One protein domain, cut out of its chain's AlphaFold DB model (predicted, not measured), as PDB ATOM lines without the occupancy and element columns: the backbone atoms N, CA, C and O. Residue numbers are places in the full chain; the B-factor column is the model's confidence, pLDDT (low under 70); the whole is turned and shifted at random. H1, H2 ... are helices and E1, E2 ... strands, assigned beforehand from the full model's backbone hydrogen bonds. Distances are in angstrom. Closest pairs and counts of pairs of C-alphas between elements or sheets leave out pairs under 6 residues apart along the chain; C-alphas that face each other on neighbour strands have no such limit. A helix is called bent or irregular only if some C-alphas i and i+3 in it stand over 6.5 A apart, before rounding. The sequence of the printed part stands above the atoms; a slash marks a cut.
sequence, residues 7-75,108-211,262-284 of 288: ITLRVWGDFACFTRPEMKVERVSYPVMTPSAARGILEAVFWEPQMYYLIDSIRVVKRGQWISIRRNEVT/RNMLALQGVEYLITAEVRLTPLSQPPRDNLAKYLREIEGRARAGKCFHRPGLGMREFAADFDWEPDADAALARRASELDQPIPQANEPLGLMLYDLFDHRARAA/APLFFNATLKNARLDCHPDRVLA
ATOM      1  N   ILE A   7     -20.355  -2.969 -37.141       98.00
ATOM      2  CA  ILE A   7     -20.349  -1.518 -36.962       98.00
ATOM      3  C   ILE A   7     -19.285  -1.127 -35.945       98.00
ATOM      4  O   ILE A   7     -18.961  -1.925 -35.061       98.00
ATOM      5  N   THR A   8     -18.778   0.104 -36.033       98.56
ATOM      6  CA  THR A   8     -17.929   0.683 -34.988       98.56
ATOM      7  C   THR A   8     -18.444   2.054 -34.563       98.56
ATOM      8  O   THR A   8     -18.689   2.933 -35.386       98.56
ATOM      9  N   LEU A   9     -18.596   2.228 -33.252       98.69
ATOM     10  CA  LEU A   9     -18.993   3.482 -32.625       98.69
ATOM     11  C   LEU A   9     -17.865   3.967 -31.710       98.69
ATOM     12  O   LEU A   9     -17.470   3.258 -30.781       98.69
ATOM     13  N   ARG A  10     -17.361   5.179 -31.944       98.75
ATOM     14  CA  ARG A  10     -16.499   5.881 -30.988       98.75
ATOM     15  C   ARG A  10     -17.361   6.450 -29.881       98.75
ATOM     16  O   ARG A  10     -18.401   7.028 -30.168       98.75
ATOM     17  N   VAL A  11     -16.932   6.300 -28.633       98.75
ATOM     18  CA  VAL A  11     -17.655   6.799 -27.459       98.75
ATOM     19  C   VAL A  11     -16.675   7.392 -26.458       98.75
ATOM     20  O   VAL A  11     -15.672   6.761 -26.132       98.75
ATOM     21  N   TRP A  12     -16.961   8.584 -25.943       98.69
ATOM     22  CA  TRP A  12     -16.128   9.257 -24.945       98.69
ATOM     23  C   TRP A  12     -16.968  10.060 -23.957       98.69
ATOM     24  O   TRP A  12     -18.167  10.252 -24.143       98.69
ATOM     25  N   GLY A  13     -16.331  10.510 -22.882       98.25
ATOM     26  CA  GLY A  13     -16.954  11.413 -21.926       98.25
ATOM     27  C   GLY A  13     -16.032  11.757 -20.766       98.25
ATOM     28  O   GLY A  13     -14.990  11.127 -20.553       98.25
ATOM     29  N   ASP A  14     -16.441  12.768 -20.008       98.12
ATOM     30  CA  ASP A  14     -15.645  13.310 -18.906       98.12
ATOM     31  C   ASP A  14     -15.538  12.340 -17.734       98.12
ATOM     32  O   ASP A  14     -14.513  12.306 -17.056       98.12
ATOM     33  N   PHE A  15     -16.570  11.526 -17.511       98.25
ATOM     34  CA  PHE A  15     -16.629  10.569 -16.415       98.25
ATOM     35  C   PHE A  15     -17.268   9.252 -16.858       98.25
ATOM     36  O   PHE A  15     -18.045   9.215 -17.809       98.25
ATOM     37  N   ALA A  16     -16.967   8.167 -16.151       98.31
ATOM     38  CA  ALA A  16     -17.617   6.874 -16.324       98.31
ATOM     39  C   ALA A  16     -17.631   6.077 -15.019       98.31
ATOM     40  O   ALA A  16     -16.685   6.126 -14.232       98.31
ATOM     41  N   CYS A  17     -18.676   5.280 -14.804       97.62
ATOM     42  CA  CYS A  17     -18.691   4.285 -13.734       97.62
ATOM     43  C   CYS A  17     -19.417   3.022 -14.190       97.62
ATOM     44  O   CYS A  17     -20.642   2.926 -14.168       97.62
ATOM     45  N   PHE A  18     -18.636   2.020 -14.574       97.06
ATOM     46  CA  PHE A  18     -19.110   0.686 -14.918       97.06
ATOM     47  C   PHE A  18     -19.175  -0.147 -13.638       97.06
ATOM     48  O   PHE A  18     -18.260  -0.905 -13.340       97.06
ATOM     49  N   THR A  19     -20.202   0.078 -12.815       95.25
ATOM     50  CA  THR A  19     -20.238  -0.413 -11.429       95.25
ATOM     51  C   THR A  19     -20.060  -1.930 -11.320       95.25
ATOM     52  O   THR A  19     -20.798  -2.712 -11.923       95.25
ATOM     53  N   ARG A  20     -19.118  -2.335 -10.470       94.19
ATOM     54  CA  ARG A  20     -18.918  -3.711 -10.019       94.19
ATOM     55  C   ARG A  20     -20.131  -4.204  -9.220       94.19
ATOM     56  O   ARG A  20     -20.508  -3.555  -8.239       94.19
ATOM     57  N   PRO A  21     -20.763  -5.330  -9.592       90.62
ATOM     58  CA  PRO A  21     -21.964  -5.812  -8.911       90.62
ATOM     59  C   PRO A  21     -21.726  -6.213  -7.447       90.62
ATOM     60  O   PRO A  21     -22.681  -6.208  -6.671       90.62
ATOM     61  N   GLU A  22     -20.491  -6.528  -7.063       88.44
ATOM     62  CA  GLU A  22     -20.077  -6.827  -5.691       88.44
ATOM     63  C   GLU A  22     -19.987  -5.578  -4.788       88.44
ATOM     64  O   GLU A  22     -20.119  -5.690  -3.573       88.44
ATOM     65  N   MET A  23     -19.836  -4.377  -5.364       85.69
ATOM     66  CA  MET A  23     -19.661  -3.105  -4.643       85.69
ATOM     67  C   MET A  23     -20.759  -2.103  -5.028       85.69
ATOM     68  O   MET A  23     -20.507  -1.063  -5.629       85.69
ATOM     69  N   LYS A  24     -22.021  -2.434  -4.724       73.44
ATOM     70  CA  LYS A  24     -23.184  -1.602  -5.108       73.44
ATOM     71  C   LYS A  24     -23.467  -0.426  -4.176       73.44
ATOM     72  O   LYS A  24     -24.080   0.542  -4.619       73.44
ATOM     73  N   VAL A  25     -23.086  -0.535  -2.904       80.56
ATOM     74  CA  VAL A  25     -23.329   0.517  -1.904       80.56
ATOM     75  C   VAL A  25     -22.342   1.662  -2.129       80.56
ATOM     76  O   VAL A  25     -22.754   2.750  -2.518       80.56
ATOM     77  N   GLU A  26     -21.049   1.376  -1.997       86.69
ATOM     78  CA  GLU A  26     -19.956   2.266  -2.396       86.69
ATOM     79  C   GLU A  26     -19.522   1.874  -3.809       86.69
ATOM     80  O   GLU A  26     -18.882   0.839  -4.002       86.69
ATOM     81  N   ARG A  27     -19.944   2.647  -4.814       92.56
ATOM     82  CA  ARG A  27     -19.811   2.224  -6.214       92.56
ATOM     83  C   ARG A  27     -18.356   2.259  -6.652       92.56
ATOM     84  O   ARG A  27     -17.725   3.309  -6.625       92.56
ATOM     85  N   VAL A  28     -17.853   1.136  -7.147       96.06
ATOM     86  CA  VAL A  28     -16.524   1.058  -7.762       96.06
ATOM     87  C   VAL A  28     -16.671   0.651  -9.217       96.06
ATOM     88  O   VAL A  28     -17.322  -0.347  -9.523       96.06
ATOM     89  N   SER A  29     -16.095   1.436 -10.124       97.50
ATOM     90  CA  SER A  29     -16.093   1.113 -11.549       97.50
ATOM     91  C   SER A  29     -15.201  -0.098 -11.845       97.50
ATOM     92  O   SER A  29     -14.188  -0.335 -11.186       97.50
ATOM     93  N   TYR A  30     -15.524  -0.848 -12.892       97.38
ATOM     94  CA  TYR A  30     -14.525  -1.616 -13.624       97.38
ATOM     95  C   TYR A  30     -13.493  -0.670 -14.260       97.38
ATOM     96  O   TYR A  30     -13.813   0.489 -14.539       97.38
ATOM     97  N   PRO A  31     -12.259  -1.146 -14.510       96.06
ATOM     98  CA  PRO A  31     -11.202  -0.324 -15.099       96.06
ATOM     99  C   PRO A  31     -11.453   0.069 -16.561       96.06
ATOM    100  O   PRO A  31     -10.767   0.951 -17.070       96.06
ATOM    101  N   VAL A  32     -12.376  -0.611 -17.245       96.88
ATOM    102  CA  VAL A  32     -12.784  -0.353 -18.633       96.88
ATOM    103  C   VAL A  32     -14.279  -0.649 -18.795       96.88
ATOM    104  O   VAL A  32     -14.891  -1.280 -17.927       96.88
ATOM    105  N   MET A  33     -14.854  -0.206 -19.913       98.12
ATOM    106  CA  MET A  33     -16.252  -0.454 -20.275       98.12
ATOM    107  C   MET A  33     -16.582  -1.954 -20.332       98.12
ATOM    108  O   MET A  33     -15.815  -2.751 -20.868       98.12
ATOM    109  N   THR A  34     -17.748  -2.332 -19.800       98.06
ATOM    110  CA  THR A  34     -18.278  -3.701 -19.896       98.06
ATOM    111  C   THR A  34     -19.058  -3.907 -21.202       98.06
ATOM    112  O   THR A  34     -19.641  -2.944 -21.714       98.06
ATOM    113  N   PRO A  35     -19.165  -5.147 -21.723       97.81
ATOM    114  CA  PRO A  35     -19.997  -5.436 -22.894       97.81
ATOM    115  C   PRO A  35     -21.463  -5.013 -22.698       97.81
ATOM    116  O   PRO A  35     -22.064  -4.431 -23.598       97.81
ATOM    117  N   SER A  36     -22.017  -5.201 -21.494       97.06
ATOM    118  CA  SER A  36     -23.361  -4.730 -21.125       97.06
ATOM    119  C   SER A  36     -23.544  -3.222 -21.327       97.06
ATOM    120  O   SER A  36     -24.537  -2.788 -21.914       97.06
ATOM    121  N   ALA A  37     -22.579  -2.416 -20.866       98.06
ATOM    122  CA  ALA A  37     -22.623  -0.965 -21.016       98.06
ATOM    123  C   ALA A  37     -22.475  -0.554 -22.488       98.06
ATOM    124  O   ALA A  37     -23.228   0.295 -22.962       98.06
ATOM    125  N   ALA A  38     -21.571  -1.206 -23.225       98.56
ATOM    126  CA  ALA A  38     -21.386  -0.980 -24.655       98.56
ATOM    127  C   ALA A  38     -22.672  -1.255 -25.455       98.56
ATOM    128  O   ALA A  38     -23.085  -0.432 -26.275       98.56
ATOM    129  N   ARG A  39     -23.359  -2.369 -25.163       97.69
ATOM    130  CA  ARG A  39     -24.665  -2.696 -25.752       97.69
ATOM    131  C   ARG A  39     -25.706  -1.630 -25.425       97.69
ATOM    132  O   ARG A  39     -26.399  -1.178 -26.328       97.69
ATOM    133  N   GLY A  40     -25.790  -1.203 -24.164       97.44
ATOM    134  CA  GLY A  40     -26.720  -0.152 -23.746       97.44
ATOM    135  C   GLY A  40     -26.505   1.175 -24.483       97.44
ATOM    136  O   GLY A  40     -27.476   1.840 -24.834       97.44
ATOM    137  N   ILE A  41     -25.252   1.538 -24.777       98.62
ATOM    138  CA  ILE A  41     -24.926   2.740 -25.559       98.62
ATOM    139  C   ILE A  41     -25.400   2.601 -27.010       98.62
ATOM    140  O   ILE A  41     -26.056   3.506 -27.520       98.62
ATOM    141  N   LEU A  42     -25.130   1.466 -27.664       98.56
ATOM    142  CA  LEU A  42     -25.611   1.206 -29.027       98.56
ATOM    143  C   LEU A  42     -27.144   1.225 -29.100       98.56
ATOM    144  O   LEU A  42     -27.713   1.852 -29.993       98.56
ATOM    145  N   GLU A  43     -27.817   0.603 -28.129       97.88
ATOM    146  CA  GLU A  43     -29.280   0.597 -28.037       97.88
ATOM    147  C   GLU A  43     -29.861   2.002 -27.824       97.88
ATOM    148  O   GLU A  43     -30.930   2.318 -28.348       97.88
ATOM    149  N   ALA A  44     -29.154   2.868 -27.092       98.31
ATOM    150  CA  ALA A  44     -29.546   4.259 -26.909       98.31
ATOM    151  C   ALA A  44     -29.461   5.069 -28.212       98.31
ATOM    152  O   ALA A  44     -30.310   5.934 -28.440       98.31
ATOM    153  N   VAL A  45     -28.481   4.787 -29.079       98.44
ATOM    154  CA  VAL A  45     -28.374   5.403 -30.415       98.44
ATOM    155  C   VAL A  45     -29.517   4.922 -31.308       98.44
ATOM    156  O   VAL A  45     -30.286   5.734 -31.837       98.44
ATOM    157  N   PHE A  46     -29.654   3.604 -31.448       98.31
ATOM    158  CA  PHE A  46     -30.714   2.985 -32.233       98.31
ATOM    159  C   PHE A  46     -30.929   1.524 -31.834       98.31
ATOM    160  O   PHE A  46     -29.988   0.731 -31.809       98.31
ATOM    161  N   TRP A  47     -32.179   1.144 -31.590       96.75
ATOM    162  CA  TRP A  47     -32.578  -0.246 -31.418       96.75
ATOM    163  C   TRP A  47     -34.040  -0.424 -31.805       96.75
ATOM    164  O   TRP A  47     -34.866   0.452 -31.559       96.75
ATOM    165  N   GLU A  48     -34.339  -1.588 -32.370       94.19
ATOM    166  CA  GLU A  48     -35.688  -2.043 -32.684       94.19
ATOM    167  C   GLU A  48     -35.822  -3.518 -32.273       94.19
ATOM    168  O   GLU A  48     -34.835  -4.257 -32.354       94.19
ATOM    169  N   PRO A  49     -37.022  -4.012 -31.910       92.69
ATOM    170  CA  PRO A  49     -37.234  -5.415 -31.532       92.69
ATOM    171  C   PRO A  49     -36.809  -6.445 -32.591       92.69
ATOM    172  O   PRO A  49     -36.559  -7.610 -32.277       92.69
ATOM    173  N   GLN A  50     -36.744  -6.028 -33.857       94.62
ATOM    174  CA  GLN A  50     -36.358  -6.856 -35.002       94.62
ATOM    175  C   GLN A  50     -34.841  -7.030 -35.139       94.62
ATOM    176  O   GLN A  50     -34.388  -7.741 -36.038       94.62
ATOM    177  N   MET A  51     -34.052  -6.385 -34.278       95.06
ATOM    178  CA  MET A  51     -32.600  -6.473 -34.281       95.06
ATOM    179  C   MET A  51     -32.015  -6.577 -32.871       95.06
ATOM    180  O   MET A  51     -32.646  -6.263 -31.862       95.06
ATOM    181  N   TYR A  52     -30.764  -7.007 -32.807       95.69
ATOM    182  CA  TYR A  52     -29.975  -6.999 -31.586       95.69
ATOM    183  C   TYR A  52     -28.491  -6.832 -31.907       95.69
ATOM    184  O   TYR A  52     -28.043  -7.114 -33.022       95.69
ATOM    185  N   TYR A  53     -27.743  -6.365 -30.910       97.00
ATOM    186  CA  TYR A  53     -26.295  -6.221 -30.983       97.00
ATOM    187  C   TYR A  53     -25.607  -7.387 -30.279       97.00
ATOM    188  O   TYR A  53     -25.997  -7.763 -29.171       97.00
ATOM    189  N   LEU A  54     -24.543  -7.906 -30.885       96.38
ATOM    190  CA  LEU A  54     -23.530  -8.695 -30.191       96.38
ATOM    191  C   LEU A  54     -22.240  -7.894 -30.164       96.38
ATOM    192  O   LEU A  54     -21.716  -7.532 -31.215       96.38
ATOM    193  N   ILE A  55     -21.730  -7.599 -28.971       97.81
ATOM    194  CA  ILE A  55     -20.478  -6.855 -28.845       97.81
ATOM    195  C   ILE A  55     -19.338  -7.769 -29.282       97.81
ATOM    196  O   ILE A  55     -19.092  -8.796 -28.659       97.81
ATOM    197  N   ASP A  56     -18.652  -7.399 -30.358       97.25
ATOM    198  CA  ASP A  56     -17.496  -8.137 -30.858       97.25
ATOM    199  C   ASP A  56     -16.263  -7.801 -30.017       97.25
ATOM    200  O   ASP A  56     -15.551  -8.685 -29.535       97.25
ATOM    201  N   SER A  57     -16.009  -6.508 -29.827       97.88
ATOM    202  CA  SER A  57     -14.858  -6.030 -29.074       97.88
ATOM    203  C   SER A  57     -15.017  -4.594 -28.605       97.88
ATOM    204  O   SER A  57     -15.788  -3.809 -29.156       97.88
ATOM    205  N   ILE A  58     -14.237  -4.248 -27.586       98.25
ATOM    206  CA  ILE A  58     -14.092  -2.883 -27.089       98.25
ATOM    207  C   ILE A  58     -12.610  -2.534 -27.172       98.25
ATOM    208  O   ILE A  58     -11.789  -3.186 -26.530       98.25
ATOM    209  N   ARG A  59     -12.246  -1.519 -27.957       96.94
ATOM    210  CA  ARG A  59     -10.884  -0.968 -27.950       96.94
ATOM    211  C   ARG A  59     -10.822   0.228 -27.012       96.94
ATOM    212  O   ARG A  59     -11.686   1.100 -27.060       96.94
ATOM    213  N   VAL A  60      -9.806   0.265 -26.164       95.50
ATOM    214  CA  VAL A  60      -9.560   1.337 -25.202       95.50
ATOM    215  C   VAL A  60      -8.657   2.372 -25.858       95.50
ATOM    216  O   VAL A  60      -7.485   2.106 -26.099       95.50
ATOM    217  N   VAL A  61      -9.205   3.554 -26.130       95.44
ATOM    218  CA  VAL A  61      -8.425   4.704 -26.609       95.44
ATOM    219  C   VAL A  61      -7.868   5.459 -25.404       95.44
ATOM    220  O   VAL A  61      -6.667   5.680 -25.311       95.44
ATOM    221  N   LYS A  62      -8.728   5.773 -24.426       94.12
ATOM    222  CA  LYS A  62      -8.347   6.310 -23.116       94.12
ATOM    223  C   LYS A  62      -9.001   5.488 -22.018       94.12
ATOM    224  O   LYS A  62     -10.226   5.411 -21.929       94.12
ATOM    225  N   ARG A  63      -8.177   4.923 -21.133       90.56
ATOM    226  CA  ARG A  63      -8.658   4.248 -19.915       90.56
ATOM    227  C   ARG A  63      -9.280   5.234 -18.921       90.56
ATOM    228  O   ARG A  63     -10.173   4.856 -18.173       90.56
ATOM    229  N   GLY A  64      -8.813   6.479 -18.945       92.44
ATOM    230  CA  GLY A  64      -9.124   7.490 -17.944       92.44
ATOM    231  C   GLY A  64      -8.308   7.327 -16.660       92.44
ATOM    232  O   GLY A  64      -7.485   6.419 -16.532       92.44
ATOM    233  N   GLN A  65      -8.529   8.243 -15.721       96.12
ATOM    234  CA  GLN A  65      -7.901   8.263 -14.398       96.12
ATOM    235  C   GLN A  65      -8.930   7.957 -13.316       96.12
ATOM    236  O   GLN A  65     -10.094   8.328 -13.444       96.12
ATOM    237  N   TRP A  66      -8.515   7.298 -12.238       97.88
ATOM    238  CA  TRP A  66      -9.408   7.071 -11.106       97.88
ATOM    239  C   TRP A  66      -9.716   8.385 -10.390       97.88
ATOM    240  O   TRP A  66      -8.810   9.140 -10.047       97.88
ATOM    241  N   ILE A  67     -10.995   8.626 -10.116       97.62
ATOM    242  CA  ILE A  67     -11.468   9.772  -9.342       97.62
ATOM    243  C   ILE A  67     -12.468   9.315  -8.282       97.62
ATOM    244  O   ILE A  67     -13.290   8.431  -8.521       97.62
ATOM    245  N   SER A  68     -12.399   9.928  -7.101       96.75
ATOM    246  CA  SER A  68     -13.385   9.732  -6.039       96.75
ATOM    247  C   SER A  68     -14.422  10.852  -6.081       96.75
ATOM    248  O   SER A  68     -14.072  12.030  -6.018       96.75
ATOM    249  N   ILE A  69     -15.697  10.486  -6.188       94.31
ATOM    250  CA  ILE A  69     -16.836  11.408  -6.197       94.31
ATOM    251  C   ILE A  69     -17.729  11.060  -5.010       94.31
ATOM    252  O   ILE A  69     -18.103   9.903  -4.832       94.31
ATOM    253  N   ARG A  70     -18.120  12.058  -4.212       91.94
ATOM    254  CA  ARG A  70     -19.081  11.880  -3.116       91.94
ATOM    255  C   ARG A  70     -20.430  12.474  -3.482       91.94
ATOM    256  O   ARG A  70     -20.498  13.583  -4.008       91.94
ATOM    257  N   ARG A  71     -21.507  11.748  -3.184       88.62
ATOM    258  CA  ARG A  71     -22.881  12.170  -3.471       88.62
ATOM    259  C   ARG A  71     -23.780  11.966  -2.266       88.62
ATOM    260  O   ARG A  71     -23.634  10.984  -1.546       88.62
ATOM    261  N   ASN A  72     -24.733  12.877  -2.101       89.12
ATOM    262  CA  ASN A  72     -25.877  12.645  -1.231       89.12
ATOM    263  C   ASN A  72     -26.892  11.796  -2.010       89.12
ATOM    264  O   ASN A  72     -27.327  12.183  -3.095       89.12
ATOM    265  N   GLU A  73     -27.241  10.639  -1.468       87.06
ATOM    266  CA  GLU A  73     -28.254   9.728  -1.991       87.06
ATOM    267  C   GLU A  73     -29.344   9.499  -0.955       87.06
ATOM    268  O   GLU A  73     -29.112   9.573   0.248       87.06
ATOM    269  N   VAL A  74     -30.537   9.172  -1.435       88.94
ATOM    270  CA  VAL A  74     -31.659   8.790  -0.580       88.94
ATOM    271  C   VAL A  74     -31.582   7.293  -0.281       88.94
ATOM    272  O   VAL A  74     -31.313   6.486  -1.174       88.94
ATOM    273  N   THR A  75     -31.830   6.899   0.967       85.50
ATOM    274  CA  THR A  75     -31.794   5.488   1.400       85.50
ATOM    275  C   THR A  75     -33.120   4.756   1.212       85.50
ATOM    276  O   THR A  75     -33.141   3.526   1.156       85.50
ATOM    277  N   ARG A 108     -22.601   8.688  -0.082       88.88
ATOM    278  CA  ARG A 108     -21.912   7.550  -0.690       88.88
ATOM    279  C   ARG A 108     -20.764   8.039  -1.537       88.88
ATOM    280  O   ARG A 108     -20.893   9.033  -2.260       88.88
ATOM    281  N   ASN A 109     -19.642   7.342  -1.444       92.44
ATOM    282  CA  ASN A 109     -18.528   7.561  -2.341       92.44
ATOM    283  C   ASN A 109     -18.662   6.653  -3.565       92.44
ATOM    284  O   ASN A 109     -19.268   5.577  -3.561       92.44
ATOM    285  N   MET A 110     -18.076   7.136  -4.646       94.94
ATOM    286  CA  MET A 110     -17.958   6.441  -5.906       94.94
ATOM    287  C   MET A 110     -16.522   6.568  -6.386       94.94
ATOM    288  O   MET A 110     -16.019   7.680  -6.527       94.94
ATOM    289  N   LEU A 111     -15.891   5.437  -6.683       97.19
ATOM    290  CA  LEU A 111     -14.627   5.390  -7.401       97.19
ATOM    291  C   LEU A 111     -14.926   5.215  -8.898       97.19
ATOM    292  O   LEU A 111     -15.280   4.124  -9.358       97.19
ATOM    293  N   ALA A 112     -14.850   6.321  -9.634       97.56
ATOM    294  CA  ALA A 112     -15.178   6.444 -11.051       97.56
ATOM    295  C   ALA A 112     -13.913   6.620 -11.909       97.56
ATOM    296  O   ALA A 112     -12.804   6.750 -11.389       97.56
ATOM    297  N   LEU A 113     -14.088   6.630 -13.227       98.19
ATOM    298  CA  LEU A 113     -13.059   6.962 -14.209       98.19
ATOM    299  C   LEU A 113     -13.302   8.375 -14.744       98.19
ATOM    300  O   LEU A 113     -14.449   8.742 -14.982       98.19
ATOM    301  N   GLN A 114     -12.239   9.143 -14.965       98.00
ATOM    302  CA  GLN A 114     -12.255  10.482 -15.549       98.00
ATOM    303  C   GLN A 114     -11.552  10.480 -16.911       98.00
ATOM    304  O   GLN A 114     -10.417  10.017 -17.016       98.00
ATOM    305  N   GLY A 115     -12.201  11.033 -17.936       97.12
ATOM    306  CA  GLY A 115     -11.646  11.221 -19.278       97.12
ATOM    307  C   GLY A 115     -11.465   9.912 -20.044       97.12
ATOM    308  O   GLY A 115     -10.341   9.552 -20.401       97.12
ATOM    309  N   VAL A 116     -12.561   9.192 -20.284       97.69
ATOM    310  CA  VAL A 116     -12.540   7.890 -20.967       97.69
ATOM    311  C   VAL A 116     -12.865   8.013 -22.452       97.69
ATOM    312  O   VAL A 116     -13.609   8.899 -22.869       97.69
ATOM    313  N   GLU A 117     -12.335   7.094 -23.255       97.88
ATOM    314  CA  GLU A 117     -12.622   7.005 -24.684       97.88
ATOM    315  C   GLU A 117     -12.456   5.564 -25.175       97.88
ATOM    316  O   GLU A 117     -11.452   4.904 -24.889       97.88
ATOM    317  N   TYR A 118     -13.434   5.078 -25.932       98.38
ATOM    318  CA  TYR A 118     -13.506   3.706 -26.420       98.38
ATOM    319  C   TYR A 118     -13.980   3.654 -27.875       98.38
ATOM    320  O   TYR A 118     -14.681   4.548 -28.349       98.38
ATOM    321  N   LEU A 119     -13.648   2.563 -28.561       98.44
ATOM    322  CA  LEU A 119     -14.275   2.158 -29.818       98.44
ATOM    323  C   LEU A 119     -15.026   0.854 -29.568       98.44
ATOM    324  O   LEU A 119     -14.422  -0.159 -29.205       98.44
ATOM    325  N   ILE A 120     -16.341   0.884 -29.746       98.69
ATOM    326  CA  ILE A 120     -17.218  -0.273 -29.599       98.69
ATOM    327  C   ILE A 120     -17.422  -0.877 -30.979       98.69
ATOM    328  O   ILE A 120     -18.015  -0.233 -31.841       98.69
ATOM    329  N   THR A 121     -16.980  -2.115 -31.176       98.56
ATOM    330  CA  THR A 121     -17.285  -2.889 -32.382       98.56
ATOM    331  C   THR A 121     -18.363  -3.914 -32.051       98.56
ATOM    332  O   THR A 121     -18.240  -4.662 -31.077       98.56
ATOM    333  N   ALA A 122     -19.422  -3.967 -32.854       98.06
ATOM    334  CA  ALA A 122     -20.536  -4.884 -32.640       98.06
ATOM    335  C   ALA A 122     -21.071  -5.454 -33.950       98.06
ATOM    336  O   ALA A 122     -21.068  -4.784 -34.981       98.06
ATOM    337  N   GLU A 123     -21.575  -6.680 -33.887       97.06
ATOM    338  CA  GLU A 123     -22.389  -7.266 -34.940       97.06
ATOM    339  C   GLU A 123     -23.844  -6.843 -34.777       97.06
ATOM    340  O   GLU A 123     -24.424  -6.955 -33.694       97.06
ATOM    341  N   VAL A 124     -24.452  -6.433 -35.884       97.19
ATOM    342  CA  VAL A 124     -25.896  -6.241 -35.993       97.19
ATOM    343  C   VAL A 124     -26.508  -7.528 -36.532       97.19
ATOM    344  O   VAL A 124     -26.125  -8.026 -37.595       97.19
ATOM    345  N   ARG A 125     -27.462  -8.096 -35.796       95.56
ATOM    346  CA  ARG A 125     -28.183  -9.312 -36.188       95.56
ATOM    347  C   ARG A 125     -29.690  -9.083 -36.133       95.56
ATOM    348  O   ARG A 125     -30.172  -8.231 -35.390       95.56
ATOM    349  N   LEU A 126     -30.428  -9.833 -36.949       94.94
ATOM    350  CA  LEU A 126     -31.889  -9.795 -36.991       94.94
ATOM    351  C   LEU A 126     -32.479 -10.821 -36.024       94.94
ATOM    352  O   LEU A 126     -31.936 -11.914 -35.877       94.94
ATOM    353  N   THR A 127     -33.604 -10.487 -35.399       94.00
ATOM    354  CA  THR A 127     -34.402 -11.438 -34.612       94.00
ATOM    355  C   THR A 127     -35.458 -12.116 -35.500       94.00
ATOM    356  O   THR A 127     -35.763 -11.619 -36.594       94.00
ATOM    357  N   PRO A 128     -36.097 -13.206 -35.032       92.81
ATOM    358  CA  PRO A 128     -37.252 -13.810 -35.703       92.81
ATOM    359  C   PRO A 128     -38.457 -12.871 -35.883       92.81
ATOM    360  O   PRO A 128     -39.374 -13.197 -36.626       92.81
ATOM    361  N   LEU A 129     -38.474 -11.712 -35.212       91.62
ATOM    362  CA  LEU A 129     -39.525 -10.701 -35.372       91.62
ATOM    363  C   LEU A 129     -39.367  -9.870 -36.653       91.62
ATOM    364  O   LEU A 129     -40.279  -9.116 -36.991       91.62
ATOM    365  N   SER A 130     -38.216  -9.949 -37.327       93.00
ATOM    366  CA  SER A 130     -37.960  -9.210 -38.565       93.00
ATOM    367  C   SER A 130     -38.883  -9.659 -39.702       93.00
ATOM    368  O   SER A 130     -39.094 -10.850 -39.918       93.00
ATOM    369  N   GLN A 131     -39.434  -8.695 -40.446       93.44
ATOM    370  CA  GLN A 131     -40.308  -8.942 -41.594       93.44
ATOM    371  C   GLN A 131     -39.700  -8.362 -42.884       93.44
ATOM    372  O   GLN A 131     -39.902  -7.186 -43.197       93.44
ATOM    373  N   PRO A 132     -38.941  -9.146 -43.668       90.38
ATOM    374  CA  PRO A 132     -38.439  -8.699 -44.966       90.38
ATOM    375  C   PRO A 132     -39.581  -8.430 -45.974       90.38
ATOM    376  O   PRO A 132     -40.588  -9.134 -45.949       90.38
ATOM    377  N   PRO A 133     -39.447  -7.440 -46.883       92.00
ATOM    378  CA  PRO A 133     -38.278  -6.579 -47.077       92.00
ATOM    379  C   PRO A 133     -38.225  -5.373 -46.125       92.00
ATOM    380  O   PRO A 133     -37.211  -4.673 -46.096       92.00
ATOM    381  N   ARG A 134     -39.290  -5.116 -45.350       93.56
ATOM    382  CA  ARG A 134     -39.417  -3.954 -44.450       93.56
ATOM    383  C   ARG A 134     -38.289  -3.890 -43.420       93.56
ATOM    384  O   ARG A 134     -37.774  -2.803 -43.146       93.56
ATOM    385  N   ASP A 135     -37.908  -5.037 -42.873       95.31
ATOM    386  CA  ASP A 135     -36.858  -5.173 -41.870       95.31
ATOM    387  C   ASP A 135     -35.717  -5.998 -42.447       95.31
ATOM    388  O   ASP A 135     -35.867  -7.175 -42.766       95.31
ATOM    389  N   ASN A 136     -34.570  -5.355 -42.625       95.38
ATOM    390  CA  ASN A 136     -33.389  -5.987 -43.184       95.38
ATOM    391  C   ASN A 136     -32.129  -5.325 -42.629       95.38
ATOM    392  O   ASN A 136     -32.151  -4.181 -42.169       95.38
ATOM    393  N   LEU A 137     -31.020  -6.053 -42.703       96.06
ATOM    394  CA  LEU A 137     -29.746  -5.614 -42.153       96.06
ATOM    395  C   LEU A 137     -29.267  -4.286 -42.768       96.06
ATOM    396  O   LEU A 137     -28.869  -3.388 -42.035       96.06
ATOM    397  N   ALA A 138     -29.360  -4.125 -44.092       95.69
ATOM    398  CA  ALA A 138     -28.878  -2.923 -44.777       95.69
ATOM    399  C   ALA A 138     -29.613  -1.649 -44.329       95.69
ATOM    400  O   ALA A 138     -28.998  -0.592 -44.199       95.69
ATOM    401  N   LYS A 139     -30.922  -1.742 -44.062       96.12
ATOM    402  CA  LYS A 139     -31.706  -0.662 -43.451       96.12
ATOM    403  C   LYS A 139     -31.140  -0.297 -42.081       96.12
ATOM    404  O   LYS A 139     -30.849   0.871 -41.856       96.12
ATOM    405  N   TYR A 140     -30.968  -1.272 -41.190       97.50
ATOM    406  CA  TYR A 140     -30.519  -0.994 -39.826       97.50
ATOM    407  C   TYR A 140     -29.099  -0.440 -39.772       97.50
ATOM    408  O   TYR A 140     -28.868   0.519 -39.049       97.50
ATOM    409  N   LEU A 141     -28.179  -0.945 -40.595       97.50
ATOM    410  CA  LEU A 141     -26.828  -0.383 -40.689       97.50
ATOM    411  C   LEU A 141     -26.851   1.094 -41.109       97.50
ATOM    412  O   LEU A 141     -26.190   1.911 -40.472       97.50
ATOM    413  N   ARG A 142     -27.666   1.458 -42.112       97.38
ATOM    414  CA  ARG A 142     -27.827   2.861 -42.536       97.38
ATOM    415  C   ARG A 142     -28.447   3.743 -41.454       97.38
ATOM    416  O   ARG A 142     -28.013   4.879 -41.290       97.38
ATOM    417  N   GLU A 143     -29.449   3.244 -40.729       97.88
ATOM    418  CA  GLU A 143     -30.072   3.982 -39.618       97.88
ATOM    419  C   GLU A 143     -29.076   4.239 -38.487       97.88
ATOM    420  O   GLU A 143     -28.989   5.359 -37.983       97.88
ATOM    421  N   ILE A 144     -28.294   3.224 -38.116       98.25
ATOM    422  CA  ILE A 144     -27.279   3.330 -37.066       98.25
ATOM    423  C   ILE A 144     -26.201   4.334 -37.474       98.25
ATOM    424  O   ILE A 144     -25.927   5.263 -36.717       98.25
ATOM    425  N   GLU A 145     -25.631   4.193 -38.674       98.06
ATOM    426  CA  GLU A 145     -24.605   5.109 -39.182       98.06
ATOM    427  C   GLU A 145     -25.137   6.546 -39.281       98.06
ATOM    428  O   GLU A 145     -24.514   7.479 -38.773       98.06
ATOM    429  N   GLY A 146     -26.309   6.736 -39.894       98.44
ATOM    430  CA  GLY A 146     -26.904   8.057 -40.081       98.44
ATOM    431  C   GLY A 146     -27.208   8.761 -38.758       98.44
ATOM    432  O   GLY A 146     -26.990   9.967 -38.632       98.44
ATOM    433  N   ARG A 147     -27.673   8.020 -37.746       98.50
ATOM    434  CA  ARG A 147     -27.915   8.557 -36.401       98.50
ATOM    435  C   ARG A 147     -26.621   8.866 -35.667       98.50
ATOM    436  O   ARG A 147     -26.521   9.957 -35.113       98.50
ATOM    437  N   ALA A 148     -25.644   7.962 -35.710       98.25
ATOM    438  CA  ALA A 148     -24.340   8.149 -35.086       98.25
ATOM    439  C   ALA A 148     -23.648   9.419 -35.604       98.25
ATOM    440  O   ALA A 148     -23.338  10.300 -34.808       98.25
ATOM    441  N   ARG A 149     -23.533   9.578 -36.930       98.31
ATOM    442  CA  ARG A 149     -22.927  10.765 -37.567       98.31
ATOM    443  C   ARG A 149     -23.662  12.067 -37.263       98.31
ATOM    444  O   ARG A 149     -23.059  13.133 -37.225       98.31
ATOM    445  N   ALA A 150     -24.980  11.996 -37.094       98.06
ATOM    446  CA  ALA A 150     -25.803  13.158 -36.779       98.06
ATOM    447  C   ALA A 150     -25.913  13.434 -35.267       98.06
ATOM    448  O   ALA A 150     -26.656  14.338 -34.882       98.06
ATOM    449  N   GLY A 151     -25.265  12.637 -34.407       97.19
ATOM    450  CA  GLY A 151     -25.390  12.729 -32.947       97.19
ATOM    451  C   GLY A 151     -26.799  12.425 -32.416       97.19
ATOM    452  O   GLY A 151     -27.158  12.843 -31.315       97.19
ATOM    453  N   LYS A 152     -27.636  11.727 -33.194       98.25
ATOM    454  CA  LYS A 152     -29.026  11.412 -32.836       98.25
ATOM    455  C   LYS A 152     -29.090  10.134 -32.011       98.25
ATOM    456  O   LYS A 152     -28.506   9.117 -32.368       98.25
ATOM    457  N   CYS A 153     -29.869  10.169 -30.939       98.00
ATOM    458  CA  CYS A 153     -30.134   9.023 -30.077       98.00
ATOM    459  C   CYS A 153     -31.588   9.056 -29.593       98.00
ATOM    460  O   CYS A 153     -32.225  10.109 -29.590       98.00
ATOM    461  N   PHE A 154     -32.131   7.901 -29.213       97.50
ATOM    462  CA  PHE A 154     -33.450   7.805 -28.579       97.50
ATOM    463  C   PHE A 154     -33.437   8.430 -27.179       97.50
ATOM    464  O   PHE A 154     -34.359   9.140 -26.789       97.50
ATOM    465  N   HIS A 155     -32.362   8.188 -26.432       97.12
ATOM    466  CA  HIS A 155     -32.047   8.870 -25.184       97.12
ATOM    467  C   HIS A 155     -30.537   9.059 -25.096       97.12
ATOM    468  O   HIS A 155     -29.789   8.291 -25.700       97.12
ATOM    469  N   ARG A 156     -30.078  10.059 -24.338       97.50
ATOM    470  CA  ARG A 156     -28.643  10.305 -24.172       97.50
ATOM    471  C   ARG A 156     -27.983   9.065 -23.536       97.50
ATOM    472  O   ARG A 156     -28.376   8.707 -22.420       97.50
ATOM    473  N   PRO A 157     -27.023   8.407 -24.212       98.12
ATOM    474  CA  PRO A 157     -26.313   7.275 -23.633       98.12
ATOM    475  C   PRO A 157     -25.524   7.702 -22.396       98.12
ATOM    476  O   PRO A 157     -25.048   8.834 -22.311       98.12
ATOM    477  N   GLY A 158     -25.382   6.782 -21.443       97.94
ATOM    478  CA  GLY A 158     -24.580   6.974 -20.239       97.94
ATOM    479  C   GLY A 158     -23.375   6.036 -20.205       97.94
ATOM    480  O   GLY A 158     -23.485   4.861 -20.562       97.94
ATOM    481  N   LEU A 159     -22.232   6.521 -19.725       98.38
ATOM    482  CA  LEU A 159     -21.025   5.734 -19.470       98.38
ATOM    483  C   LEU A 159     -21.157   4.974 -18.141       98.38
ATOM    484  O   LEU A 159     -20.549   5.300 -17.120       98.38
ATOM    485  N   GLY A 160     -22.025   3.961 -18.161       95.94
ATOM    486  CA  GLY A 160     -22.362   3.098 -17.027       95.94
ATOM    487  C   GLY A 160     -23.462   3.657 -16.117       95.94
ATOM    488  O   GLY A 160     -24.341   2.906 -15.699       95.94
ATOM    489  N   MET A 161     -23.484   4.971 -15.883       94.06
ATOM    490  CA  MET A 161     -24.531   5.657 -15.112       94.06
ATOM    491  C   MET A 161     -25.140   6.821 -15.907       94.06
ATOM    492  O   MET A 161     -24.504   7.354 -16.814       94.06
ATOM    493  N   ARG A 162     -26.377   7.225 -15.580       94.81
ATOM    494  CA  ARG A 162     -27.097   8.294 -16.308       94.81
ATOM    495  C   ARG A 162     -26.512   9.685 -16.079       94.81
ATOM    496  O   ARG A 162     -26.695  10.558 -16.917       94.81
ATOM    497  N   GLU A 163     -25.828   9.890 -14.961       93.94
ATOM    498  CA  GLU A 163     -25.152  11.143 -14.623       93.94
ATOM    499  C   GLU A 163     -23.941  11.414 -15.519       93.94
ATOM    500  O   GLU A 163     -23.509  12.555 -15.643       93.94
ATOM    501  N   PHE A 164     -23.398  10.372 -16.149       97.25
ATOM    502  CA  PHE A 164     -22.207  10.449 -16.981       97.25
ATOM    503  C   PHE A 164     -22.598  10.295 -18.442       97.25
ATOM    504  O   PHE A 164     -22.585   9.195 -18.990       97.25
ATOM    505  N   ALA A 165     -23.005  11.401 -19.059       98.00
ATOM    506  CA  ALA A 165     -23.412  11.415 -20.455       98.00
ATOM    507  C   ALA A 165     -22.256  10.990 -21.378       98.00
ATOM    508  O   ALA A 165     -21.127  11.446 -21.217       98.00
ATOM    509  N   ALA A 166     -22.562  10.141 -22.356       98.50
ATOM    510  CA  ALA A 166     -21.619   9.694 -23.368       98.50
ATOM    511  C   ALA A 166     -21.800  10.510 -24.651       98.50
ATOM    512  O   ALA A 166     -22.914  10.622 -25.174       98.50
ATOM    513  N   ASP A 167     -20.706  11.042 -25.174       98.62
ATOM    514  CA  ASP A 167     -20.618  11.473 -26.562       98.62
ATOM    515  C   ASP A 167     -20.272  10.287 -27.452       98.62
ATOM    516  O   ASP A 167     -19.628   9.333 -27.009       98.62
ATOM    517  N   PHE A 168     -20.714  10.334 -28.707       98.69
ATOM    518  CA  PHE A 168     -20.465   9.265 -29.658       98.69
ATOM    519  C   PHE A 168     -20.369   9.772 -31.094       98.69
ATOM    520  O   PHE A 168     -20.927  10.815 -31.427       98.69
ATOM    521  N   ASP A 169     -19.679   9.005 -31.938       98.44
ATOM    522  CA  ASP A 169     -19.596   9.233 -33.381       98.44
ATOM    523  C   ASP A 169     -19.351   7.913 -34.132       98.44
ATOM    524  O   ASP A 169     -18.904   6.918 -33.553       98.44
ATOM    525  N   TRP A 170     -19.667   7.893 -35.422       98.31
ATOM    526  CA  TRP A 170     -19.467   6.745 -36.300       98.31
ATOM    527  C   TRP A 170     -18.007   6.600 -36.732       98.31
ATOM    528  O   TRP A 170     -17.392   7.559 -37.195       98.31
ATOM    529  N   GLU A 171     -17.490   5.371 -36.707       97.88
ATOM    530  CA  GLU A 171     -16.185   5.042 -37.279       97.88
ATOM    531  C   GLU A 171     -16.326   3.929 -38.326       97.88
ATOM    532  O   GLU A 171     -16.880   2.870 -38.027       97.88
ATOM    533  N   PRO A 172     -15.809   4.123 -39.553       95.31
ATOM    534  CA  PRO A 172     -15.906   3.113 -40.603       95.31
ATOM    535  C   PRO A 172     -14.992   1.908 -40.347       95.31
ATOM    536  O   PRO A 172     -15.304   0.800 -40.771       95.31
ATOM    537  N   ASP A 173     -13.869   2.128 -39.663       95.38
ATOM    538  CA  ASP A 173     -12.882   1.103 -39.355       95.38
ATOM    539  C   ASP A 173     -12.276   1.355 -37.972       95.38
ATOM    540  O   ASP A 173     -11.786   2.447 -37.675       95.38
ATOM    541  N   ALA A 174     -12.334   0.340 -37.110       94.88
ATOM    542  CA  ALA A 174     -11.912   0.460 -35.721       94.88
ATOM    543  C   ALA A 174     -10.391   0.592 -35.559       94.88
ATOM    544  O   ALA A 174      -9.935   1.257 -34.630       94.88
ATOM    545  N   ASP A 175      -9.599  -0.038 -36.425       93.25
ATOM    546  CA  ASP A 175      -8.141  -0.047 -36.293       93.25
ATOM    547  C   ASP A 175      -7.545   1.256 -36.841       93.25
ATOM    548  O   ASP A 175      -6.701   1.876 -36.189       93.25
ATOM    549  N   ALA A 176      -8.067   1.752 -37.964       95.00
ATOM    550  CA  ALA A 176      -7.747   3.075 -38.488       95.00
ATOM    551  C   ALA A 176      -8.173   4.188 -37.517       95.00
ATOM    552  O   ALA A 176      -7.413   5.132 -37.297       95.00
ATOM    553  N   ALA A 177      -9.354   4.072 -36.897       95.75
ATOM    554  CA  ALA A 177      -9.800   5.015 -35.874       95.75
ATOM    555  C   ALA A 177      -8.877   5.011 -34.651       95.75
ATOM    556  O   ALA A 177      -8.487   6.077 -34.178       95.75
ATOM    557  N   LEU A 178      -8.473   3.831 -34.166       94.38
ATOM    558  CA  LEU A 178      -7.554   3.717 -33.035       94.38
ATOM    559  C   LEU A 178      -6.192   4.349 -33.348       94.38
ATOM    560  O   LEU A 178      -5.690   5.129 -32.543       94.38
ATOM    561  N   ALA A 179      -5.619   4.062 -34.520       92.56
ATOM    562  CA  ALA A 179      -4.347   4.641 -34.951       92.56
ATOM    563  C   ALA A 179      -4.422   6.170 -35.081       92.56
ATOM    564  O   ALA A 179      -3.543   6.881 -34.590       92.56
ATOM    565  N   ARG A 180      -5.504   6.686 -35.680       94.62
ATOM    566  CA  ARG A 180      -5.753   8.127 -35.796       94.62
ATOM    567  C   ARG A 180      -5.832   8.786 -34.419       94.62
ATOM    568  O   ARG A 180      -5.138   9.767 -34.171       94.62
ATOM    569  N   ARG A 181      -6.616   8.217 -33.499       94.25
ATOM    570  CA  ARG A 181      -6.761   8.749 -32.136       94.25
ATOM    571  C   ARG A 181      -5.469   8.670 -31.329       94.25
ATOM    572  O   ARG A 181      -5.171   9.615 -30.610       94.25
ATOM    573  N   ALA A 182      -4.684   7.605 -31.474       90.44
ATOM    574  CA  ALA A 182      -3.367   7.497 -30.846       90.44
ATOM    575  C   ALA A 182      -2.426   8.626 -31.299       90.44
ATOM    576  O   ALA A 182      -1.776   9.253 -30.465       90.44
ATOM    577  N   SER A 183      -2.423   8.941 -32.600       91.62
ATOM    578  CA  SER A 183      -1.648  10.059 -33.152       91.62
ATOM    579  C   SER A 183      -2.147  11.423 -32.669       91.62
ATOM    580  O   SER A 183      -1.336  12.289 -32.369       91.62
ATOM    581  N   GLU A 184      -3.462  11.637 -32.600       93.75
ATOM    582  CA  GLU A 184      -4.055  12.910 -32.157       93.75
ATOM    583  C   GLU A 184      -3.835  13.183 -30.662       93.75
ATOM    584  O   GLU A 184      -3.826  14.335 -30.234       93.75
ATOM    585  N   LEU A 185      -3.695  12.127 -29.860       89.88
ATOM    586  CA  LEU A 185      -3.503  12.216 -28.414       89.88
ATOM    587  C   LEU A 185      -2.034  12.194 -27.988       89.88
ATOM    588  O   LEU A 185      -1.776  12.367 -26.801       89.88
ATOM    589  N   ASP A 186      -1.111  11.954 -28.924       86.19
ATOM    590  CA  ASP A 186       0.304  11.679 -28.646       86.19
ATOM    591  C   ASP A 186       0.480  10.579 -27.579       86.19
ATOM    592  O   ASP A 186       1.292  10.661 -26.658       86.19
ATOM    593  N   GLN A 187      -0.366   9.546 -27.657       73.75
ATOM    594  CA  GLN A 187      -0.381   8.436 -26.707       73.75
ATOM    595  C   GLN A 187      -0.103   7.122 -27.434       73.75
ATOM    596  O   GLN A 187      -0.806   6.788 -28.392       73.75
ATOM    597  N   PRO A 188       0.877   6.325 -26.973       71.25
ATOM    598  CA  PRO A 188       1.079   5.001 -27.527       71.25
ATOM    599  C   PRO A 188      -0.130   4.121 -27.196       71.25
ATOM    600  O   PRO A 188      -0.604   4.090 -26.058       71.25
ATOM    601  N   ILE A 189      -0.604   3.363 -28.186       71.50
ATOM    602  CA  ILE A 189      -1.614   2.326 -27.960       71.50
ATOM    603  C   ILE A 189      -1.017   1.313 -26.973       71.50
ATOM    604  O   ILE A 189       0.071   0.796 -27.250       71.50
ATOM    605  N   PRO A 190      -1.691   0.999 -25.851       67.56
ATOM    606  CA  PRO A 190      -1.218  -0.016 -24.917       67.56
ATOM    607  C   PRO A 190      -0.920  -1.343 -25.631       67.56
ATOM    608  O   PRO A 190      -1.833  -1.975 -26.152       67.56
ATOM    609  N   GLN A 191       0.348  -1.768 -25.648       68.12
ATOM    610  CA  GLN A 191       0.808  -3.013 -26.295       68.12
ATOM    611  C   GLN A 191       0.847  -4.215 -25.336       68.12
ATOM    612  O   GLN A 191       1.099  -5.345 -25.740       68.12
ATOM    613  N   ALA A 192       0.658  -3.982 -24.037       71.56
ATOM    614  CA  ALA A 192       0.742  -5.042 -23.043       71.56
ATOM    615  C   ALA A 192      -0.570  -5.831 -22.958       71.56
ATOM    616  O   ALA A 192      -1.661  -5.261 -23.021       71.56
ATOM    617  N   ASN A 193      -0.446  -7.144 -22.752       85.88
ATOM    618  CA  ASN A 193      -1.568  -7.978 -22.347       85.88
ATOM    619  C   ASN A 193      -1.800  -7.791 -20.840       85.88
ATOM    620  O   ASN A 193      -0.977  -8.220 -20.033       85.88
ATOM    621  N   GLU A 194      -2.911  -7.164 -20.462       90.50
ATOM    622  CA  GLU A 194      -3.293  -6.927 -19.065       90.50
ATOM    623  C   GLU A 194      -4.490  -7.825 -18.706       90.50
ATOM    624  O   GLU A 194      -5.585  -7.634 -19.251       90.50
ATOM    625  N   PRO A 195      -4.335  -8.810 -17.803       93.81
ATOM    626  CA  PRO A 195      -5.482  -9.524 -17.262       93.81
ATOM    627  C   PRO A 195      -6.276  -8.578 -16.351       93.81
ATOM    628  O   PRO A 195      -5.786  -8.137 -15.315       93.81
ATOM    629  N   LEU A 196      -7.517  -8.276 -16.730       93.94
ATOM    630  CA  LEU A 196      -8.438  -7.458 -15.931       93.94
ATOM    631  C   LEU A 196      -9.206  -8.304 -14.902       93.94
ATOM    632  O   LEU A 196      -9.786  -7.764 -13.956       93.94
ATOM    633  N   GLY A 197      -9.189  -9.627 -15.083       94.12
ATOM    634  CA  GLY A 197      -9.848 -10.598 -14.220       94.12
ATOM    635  C   GLY A 197     -11.336 -10.732 -14.524       94.12
ATOM    636  O   GLY A 197     -11.798 -10.460 -15.633       94.12
ATOM    637  N   LEU A 198     -12.103 -11.167 -13.526       95.06
ATOM    638  CA  LEU A 198     -13.536 -11.390 -13.681       95.06
ATOM    639  C   LEU A 198     -14.280 -10.058 -13.864       95.06
ATOM    640  O   LEU A 198     -14.259  -9.190 -12.987       95.06
ATOM    641  N   MET A 199     -14.966  -9.909 -14.996       96.38
ATOM    642  CA  MET A 199     -15.768  -8.732 -15.325       96.38
ATOM    643  C   MET A 199     -17.202  -9.120 -15.668       96.38
ATOM    644  O   MET A 199     -17.458 -10.205 -16.193       96.38
ATOM    645  N   LEU A 200     -18.143  -8.216 -15.385       95.62
ATOM    646  CA  LEU A 200     -19.520  -8.352 -15.847       95.62
ATOM    647  C   LEU A 200     -19.526  -8.377 -17.377       95.62
ATOM    648  O   LEU A 200     -19.087  -7.422 -18.020       95.62
ATOM    649  N   TYR A 201     -20.049  -9.460 -17.939       95.88
ATOM    650  CA  TYR A 201     -20.328  -9.579 -19.359       95.88
ATOM    651  C   TYR A 201     -21.637  -8.854 -19.675       95.88
ATOM    652  O   TYR A 201     -21.634  -7.805 -20.318       95.88
ATOM    653  N   ASP A 202     -22.750  -9.369 -19.147       94.06
ATOM    654  CA  ASP A 202     -24.085  -8.793 -19.293       94.06
ATOM    655  C   ASP A 202     -25.026  -9.269 -18.173       94.06
ATOM    656  O   ASP A 202     -24.700 -10.175 -17.414       94.06
ATOM    657  N   LEU A 203     -26.198  -8.649 -18.041       90.44
ATOM    658  CA  LEU A 203     -27.253  -9.058 -17.102       90.44
ATOM    659  C   LEU A 203     -28.202 -10.116 -17.682       90.44
ATOM    660  O   LEU A 203     -29.140 -10.539 -17.005       90.44
ATOM    661  N   PHE A 204     -28.000 -10.488 -18.943       84.75
ATOM    662  CA  PHE A 204     -28.831 -11.429 -19.678       84.75
ATOM    663  C   PHE A 204     -27.957 -12.288 -20.586       84.75
ATOM    664  O   PHE A 204     -26.951 -11.814 -21.110       84.75
ATOM    665  N   ASP A 205     -28.384 -13.523 -20.834       84.75
ATOM    666  CA  ASP A 205     -27.789 -14.342 -21.886       84.75
ATOM    667  C   ASP A 205     -28.075 -13.713 -23.264       84.75
ATOM    668  O   ASP A 205     -29.217 -13.372 -23.595       84.75
ATOM    669  N   HIS A 206     -27.036 -13.581 -24.088       82.56
ATOM    670  CA  HIS A 206     -27.131 -13.127 -25.473       82.56
ATOM    671  C   HIS A 206     -28.112 -13.967 -26.316       82.56
ATOM    672  O   HIS A 206     -28.784 -13.430 -27.198       82.56
ATOM    673  N   ARG A 207     -28.272 -15.263 -26.019       85.81
ATOM    674  CA  ARG A 207     -29.243 -16.153 -26.682       85.81
ATOM    675  C   ARG A 207     -30.683 -15.734 -26.414       85.81
ATOM    676  O   ARG A 207     -31.520 -15.803 -27.310       85.81
ATOM    677  N   ALA A 208     -30.965 -15.230 -25.214       82.50
ATOM    678  CA  ALA A 208     -32.293 -14.735 -24.868       82.50
ATOM    679  C   ALA A 208     -32.651 -13.466 -25.663       82.50
ATOM    680  O   ALA A 208     -33.817 -13.231 -25.968       82.50
ATOM    681  N   ARG A 209     -31.650 -12.668 -26.061       80.69
ATOM    682  CA  ARG A 209     -31.844 -11.500 -26.938       80.69
ATOM    683  C   ARG A 209     -32.094 -11.888 -28.390       80.69
ATOM    684  O   ARG A 209     -32.888 -11.221 -29.046       80.69
ATOM    685  N   ALA A 210     -31.482 -12.973 -28.864       86.12
ATOM    686  CA  ALA A 210     -31.692 -13.468 -30.223       86.12
ATOM    687  C   ALA A 210     -33.161 -13.844 -30.495       86.12
ATOM    688  O   ALA A 210     -33.639 -13.658 -31.611       86.12
ATOM    689  N   ALA A 211     -33.895 -14.304 -29.475       84.56
ATOM    690  CA  ALA A 211     -35.326 -14.595 -29.589       84.56
ATOM    691  C   ALA A 211     -36.188 -13.335 -29.824       84.56
ATOM    692  O   ALA A 211     -37.237 -13.417 -30.461       84.56
ATOM    693  N   ALA A 262     -29.882 -12.015 -14.669       88.00
ATOM    694  CA  ALA A 262     -28.897 -12.924 -14.101       88.00
ATOM    695  C   ALA A 262     -27.509 -12.473 -14.582       88.00
ATOM    696  O   ALA A 262     -27.247 -12.512 -15.784       88.00
ATOM    697  N   PRO A 263     -26.637 -11.978 -13.685       90.00
ATOM    698  CA  PRO A 263     -25.343 -11.456 -14.091       90.00
ATOM    699  C   PRO A 263     -24.470 -12.585 -14.639       90.00
ATOM    700  O   PRO A 263     -24.163 -13.546 -13.936       90.00
ATOM    701  N   LEU A 264     -24.067 -12.437 -15.894       92.75
ATOM    702  CA  LEU A 264     -23.097 -13.281 -16.564       92.75
ATOM    703  C   LEU A 264     -21.728 -12.615 -16.483       92.75
ATOM    704  O   LEU A 264     -21.605 -11.409 -16.707       92.75
ATOM    705  N   PHE A 265     -20.699 -13.396 -16.185       93.88
ATOM    706  CA  PHE A 265     -19.330 -12.912 -16.055       93.88
ATOM    707  C   PHE A 265     -18.416 -13.608 -17.057       93.88
ATOM    708  O   PHE A 265     -18.705 -14.709 -17.518       93.88
ATOM    709  N   PHE A 266     -17.297 -12.968 -17.368       94.88
ATOM    710  CA  PHE A 266     -16.238 -13.534 -18.194       94.88
ATOM    711  C   PHE A 266     -14.875 -13.114 -17.647       94.88
ATOM    712  O   PHE A 266     -14.757 -12.101 -16.948       94.88
ATOM    713  N   ASN A 267     -13.842 -13.900 -17.945       95.12
ATOM    714  CA  ASN A 267     -12.478 -13.550 -17.569       95.12
ATOM    715  C   ASN A 267     -11.873 -12.629 -18.636       95.12
ATOM    716  O   ASN A 267     -11.531 -13.064 -19.736       95.12
ATOM    717  N   ALA A 268     -11.775 -11.343 -18.321       95.31
ATOM    718  CA  ALA A 268     -11.363 -10.308 -19.249       95.31
ATOM    719  C   ALA A 268      -9.835 -10.175 -19.301       95.31
ATOM    720  O   ALA A 268      -9.159 -10.035 -18.281       95.31
ATOM    721  N   THR A 269      -9.290 -10.161 -20.517       94.75
ATOM    722  CA  THR A 269      -7.893  -9.800 -20.789       94.75
ATOM    723  C   THR A 269      -7.874  -8.723 -21.861       94.75
ATOM    724  O   THR A 269      -8.415  -8.928 -22.949       94.75
ATOM    725  N   LEU A 270      -7.244  -7.591 -21.566       93.38
ATOM    726  CA  LEU A 270      -6.996  -6.539 -22.541       93.38
ATOM    727  C   LEU A 270      -5.742  -6.910 -23.337       93.38
ATOM    728  O   LEU A 270      -4.675  -7.044 -22.746       93.38
ATOM    729  N   LYS A 271      -5.860  -7.098 -24.653       92.75
ATOM    730  CA  LYS A 271      -4.742  -7.441 -25.547       92.75
ATOM    731  C   LYS A 271      -4.559  -6.338 -26.575       92.75
ATOM    732  O   LYS A 271      -5.470  -6.110 -27.364       92.75
ATOM    733  N   ASN A 272      -3.416  -5.656 -26.581       88.88
ATOM    734  CA  ASN A 272      -3.151  -4.534 -27.495       88.88
ATOM    735  C   ASN A 272      -4.293  -3.500 -27.498       88.88
ATOM    736  O   ASN A 272      -4.869  -3.187 -28.540       88.88
ATOM    737  N   ALA A 273      -4.707  -3.068 -26.303       90.25
ATOM    738  CA  ALA A 273      -5.855  -2.190 -26.066       90.25
ATOM    739  C   ALA A 273      -7.227  -2.724 -26.524       90.25
ATOM    740  O   ALA A 273      -8.220  -2.014 -26.398       90.25
ATOM    741  N   ARG A 274      -7.331  -3.965 -27.005       95.06
ATOM    742  CA  ARG A 274      -8.582  -4.610 -27.415       95.06
ATOM    743  C   ARG A 274      -9.047  -5.609 -26.358       95.06
ATOM    744  O   ARG A 274      -8.336  -6.548 -26.006       95.06
ATOM    745  N   LEU A 275     -10.272  -5.426 -25.887       95.75
ATOM    746  CA  LEU A 275     -11.008  -6.391 -25.086       95.75
ATOM    747  C   LEU A 275     -11.899  -7.213 -26.017       95.75
ATOM    748  O   LEU A 275     -12.784  -6.668 -26.683       95.75
ATOM    749  N   ASP A 276     -11.660  -8.519 -26.077       95.88
ATOM    750  CA  ASP A 276     -12.552  -9.434 -26.785       95.88
ATOM    751  C   ASP A 276     -13.862  -9.586 -26.006       95.88
ATOM    752  O   ASP A 276     -13.841  -9.737 -24.786       95.88
ATOM    753  N   CYS A 277     -14.993  -9.488 -26.701       96.06
ATOM    754  CA  CYS A 277     -16.327  -9.509 -26.106       96.06
ATOM    755  C   CYS A 277     -17.283 -10.472 -26.821       96.06
ATOM    756  O   CYS A 277     -18.401 -10.678 -26.345       96.06
ATOM    757  N   HIS A 278     -16.887 -11.069 -27.949       95.31
ATOM    758  CA  HIS A 278     -17.816 -11.902 -28.703       95.31
ATOM    759  C   HIS A 278     -18.144 -13.167 -27.898       95.31
ATOM    760  O   HIS A 278     -17.216 -13.862 -27.470       95.31
ATOM    761  N   PRO A 279     -19.431 -13.511 -27.698       92.44
ATOM    762  CA  PRO A 279     -19.826 -14.602 -26.807       92.44
ATOM    763  C   PRO A 279     -19.192 -15.943 -27.205       92.44
ATOM    764  O   PRO A 279     -18.668 -16.651 -26.349       92.44
ATOM    765  N   ASP A 280     -19.118 -16.243 -28.504       90.94
ATOM    766  CA  ASP A 280     -18.479 -17.471 -29.006       90.94
ATOM    767  C   ASP A 280     -16.975 -17.554 -28.693       90.94
ATOM    768  O   ASP A 280     -16.407 -18.642 -28.693       90.94
ATOM    769  N   ARG A 281     -16.313 -16.421 -28.423       92.00
ATOM    770  CA  ARG A 281     -14.883 -16.377 -28.084       92.00
ATOM    771  C   ARG A 281     -14.647 -16.360 -26.579       92.00
ATOM    772  O   ARG A 281     -13.703 -16.994 -26.116       92.00
ATOM    773  N   VAL A 282     -15.500 -15.671 -25.818       91.31
ATOM    774  CA  VAL A 282     -15.254 -15.408 -24.388       91.31
ATOM    775  C   VAL A 282     -16.103 -16.234 -23.426       91.31
ATOM    776  O   VAL A 282     -15.716 -16.388 -22.272       91.31
ATOM    777  N   LEU A 283     -17.232 -16.786 -23.880       83.56
ATOM    778  CA  LEU A 283     -18.127 -17.617 -23.063       83.56
ATOM    779  C   LEU A 283     -18.049 -19.100 -23.434       83.56
ATOM    780  O   LEU A 283     -18.239 -19.954 -22.576       83.56
ATOM    781  N   ALA A 284     -17.695 -19.439 -24.678       66.94
ATOM    782  CA  ALA A 284     -17.483 -20.836 -25.077       66.94
ATOM    783  C   ALA A 284     -16.316 -21.512 -24.325       66.94
ATOM    784  O   ALA A 284     -16.250 -22.735 -24.256       66.94
TER     785      ALA A 284
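AT A GLANCE: This is residues 7 to 75, 108 to 211 and 262 to 284 of the 288 residues of the protein "Type I-C CRISPR-associated protein Cas5" of Opitutae bacterium Tous-C5TDCM (UniProt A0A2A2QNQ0). A strongly twisted sheet curls round one helix, H1, while H3 packs on the opposite face of the sheet. The long bent strand E4 runs through the middle with E1 on one side and E2 and E3 on the other; beyond E2, the strands E8, E7 and E6 carry the sheet on round H1, and H2 covers part of E1 and E4. The printed part has 196 residues, with five named helices and eight named strands in the order E1 H1 E2 E3 E4 H2 E5 H3 E6 H4 E7 E8 H5. The class is mixed, helices and strands, in a branched sheet whose neighbour pairs are antiparallel. The whole is compact, with a radius of gyration of the C-alphas of 16.7 A and spans of 51 by 44 by 35 A.

HOW THE PARTS SIT: E4, residues 108 to 126, bends by 85 degrees at residue 115 and has three neighbours. E1, residues 7 to 16, is antiparallel to it at 172 degrees, with N 9 and O 120 2.9 A apart. E2, residues 51 to 62, has N 54 and O 123 at 3.0 A, and E3, residues 65 to 74, has N 67 and O 112 at 2.9 A. E5, residues 167 to 171, is on the other side of E1 from E4, with N 10 and O 169 at 2.8 A. E8, residues 274 to 276, is beside E2, with N 275 and O 58 at 2.8 A. E7, residues 264 to 271, forms a hairpin with E8, N 271 and O 274 at 2.9 A; E6, residues 194 to 202, is its other neighbour, N 196 and O 268 at 2.9 A. H1, residues 35 to 45, is on the sheet; its closest C-alphas to E2 are Pro 35 and Ile 55, 6.1 A. H2, residues 137 to 149, has a height of 7.6 A over the sheet; with residues 144 to 148 alone it only just touches H1, with 3 pairs of C-alphas within 8 A, the closest Val 45 and Ala 148 at 6.8 A. H3, residues 174 to 185, lies over E4 at a height of 8.8 A. H4, residues 206 to 210, only grazes the sheet, and H5, residues 279 to 282, lies over none of the strands. In H1, H2, H3 and H4 every O i to N i+4 pair is within hydrogen-bond range; H5 is too short for one.

IN THESE COORDINATES: E1 begins at C-alpha 7 (-20.349, -1.518, -36.962). E4 measures 41.5 A, E2 29.6 A, E3 27.5 A and H2 18.3 A. H5 ends at C-alpha 282 (-15.254, -15.408, -24.388).

THE WHOLE: The C-alphas of Arg 70 and Pro 133 are the two farthest apart, 51.4 A. Residues 76 to 107 and 212 to 261 are not printed, with gaps of 10.3 A and 16.9 A between C-alphas. The links E1 to H1 and H2 to E5 are long. Residues 190 to 191 and 284 have pLDDT under 70.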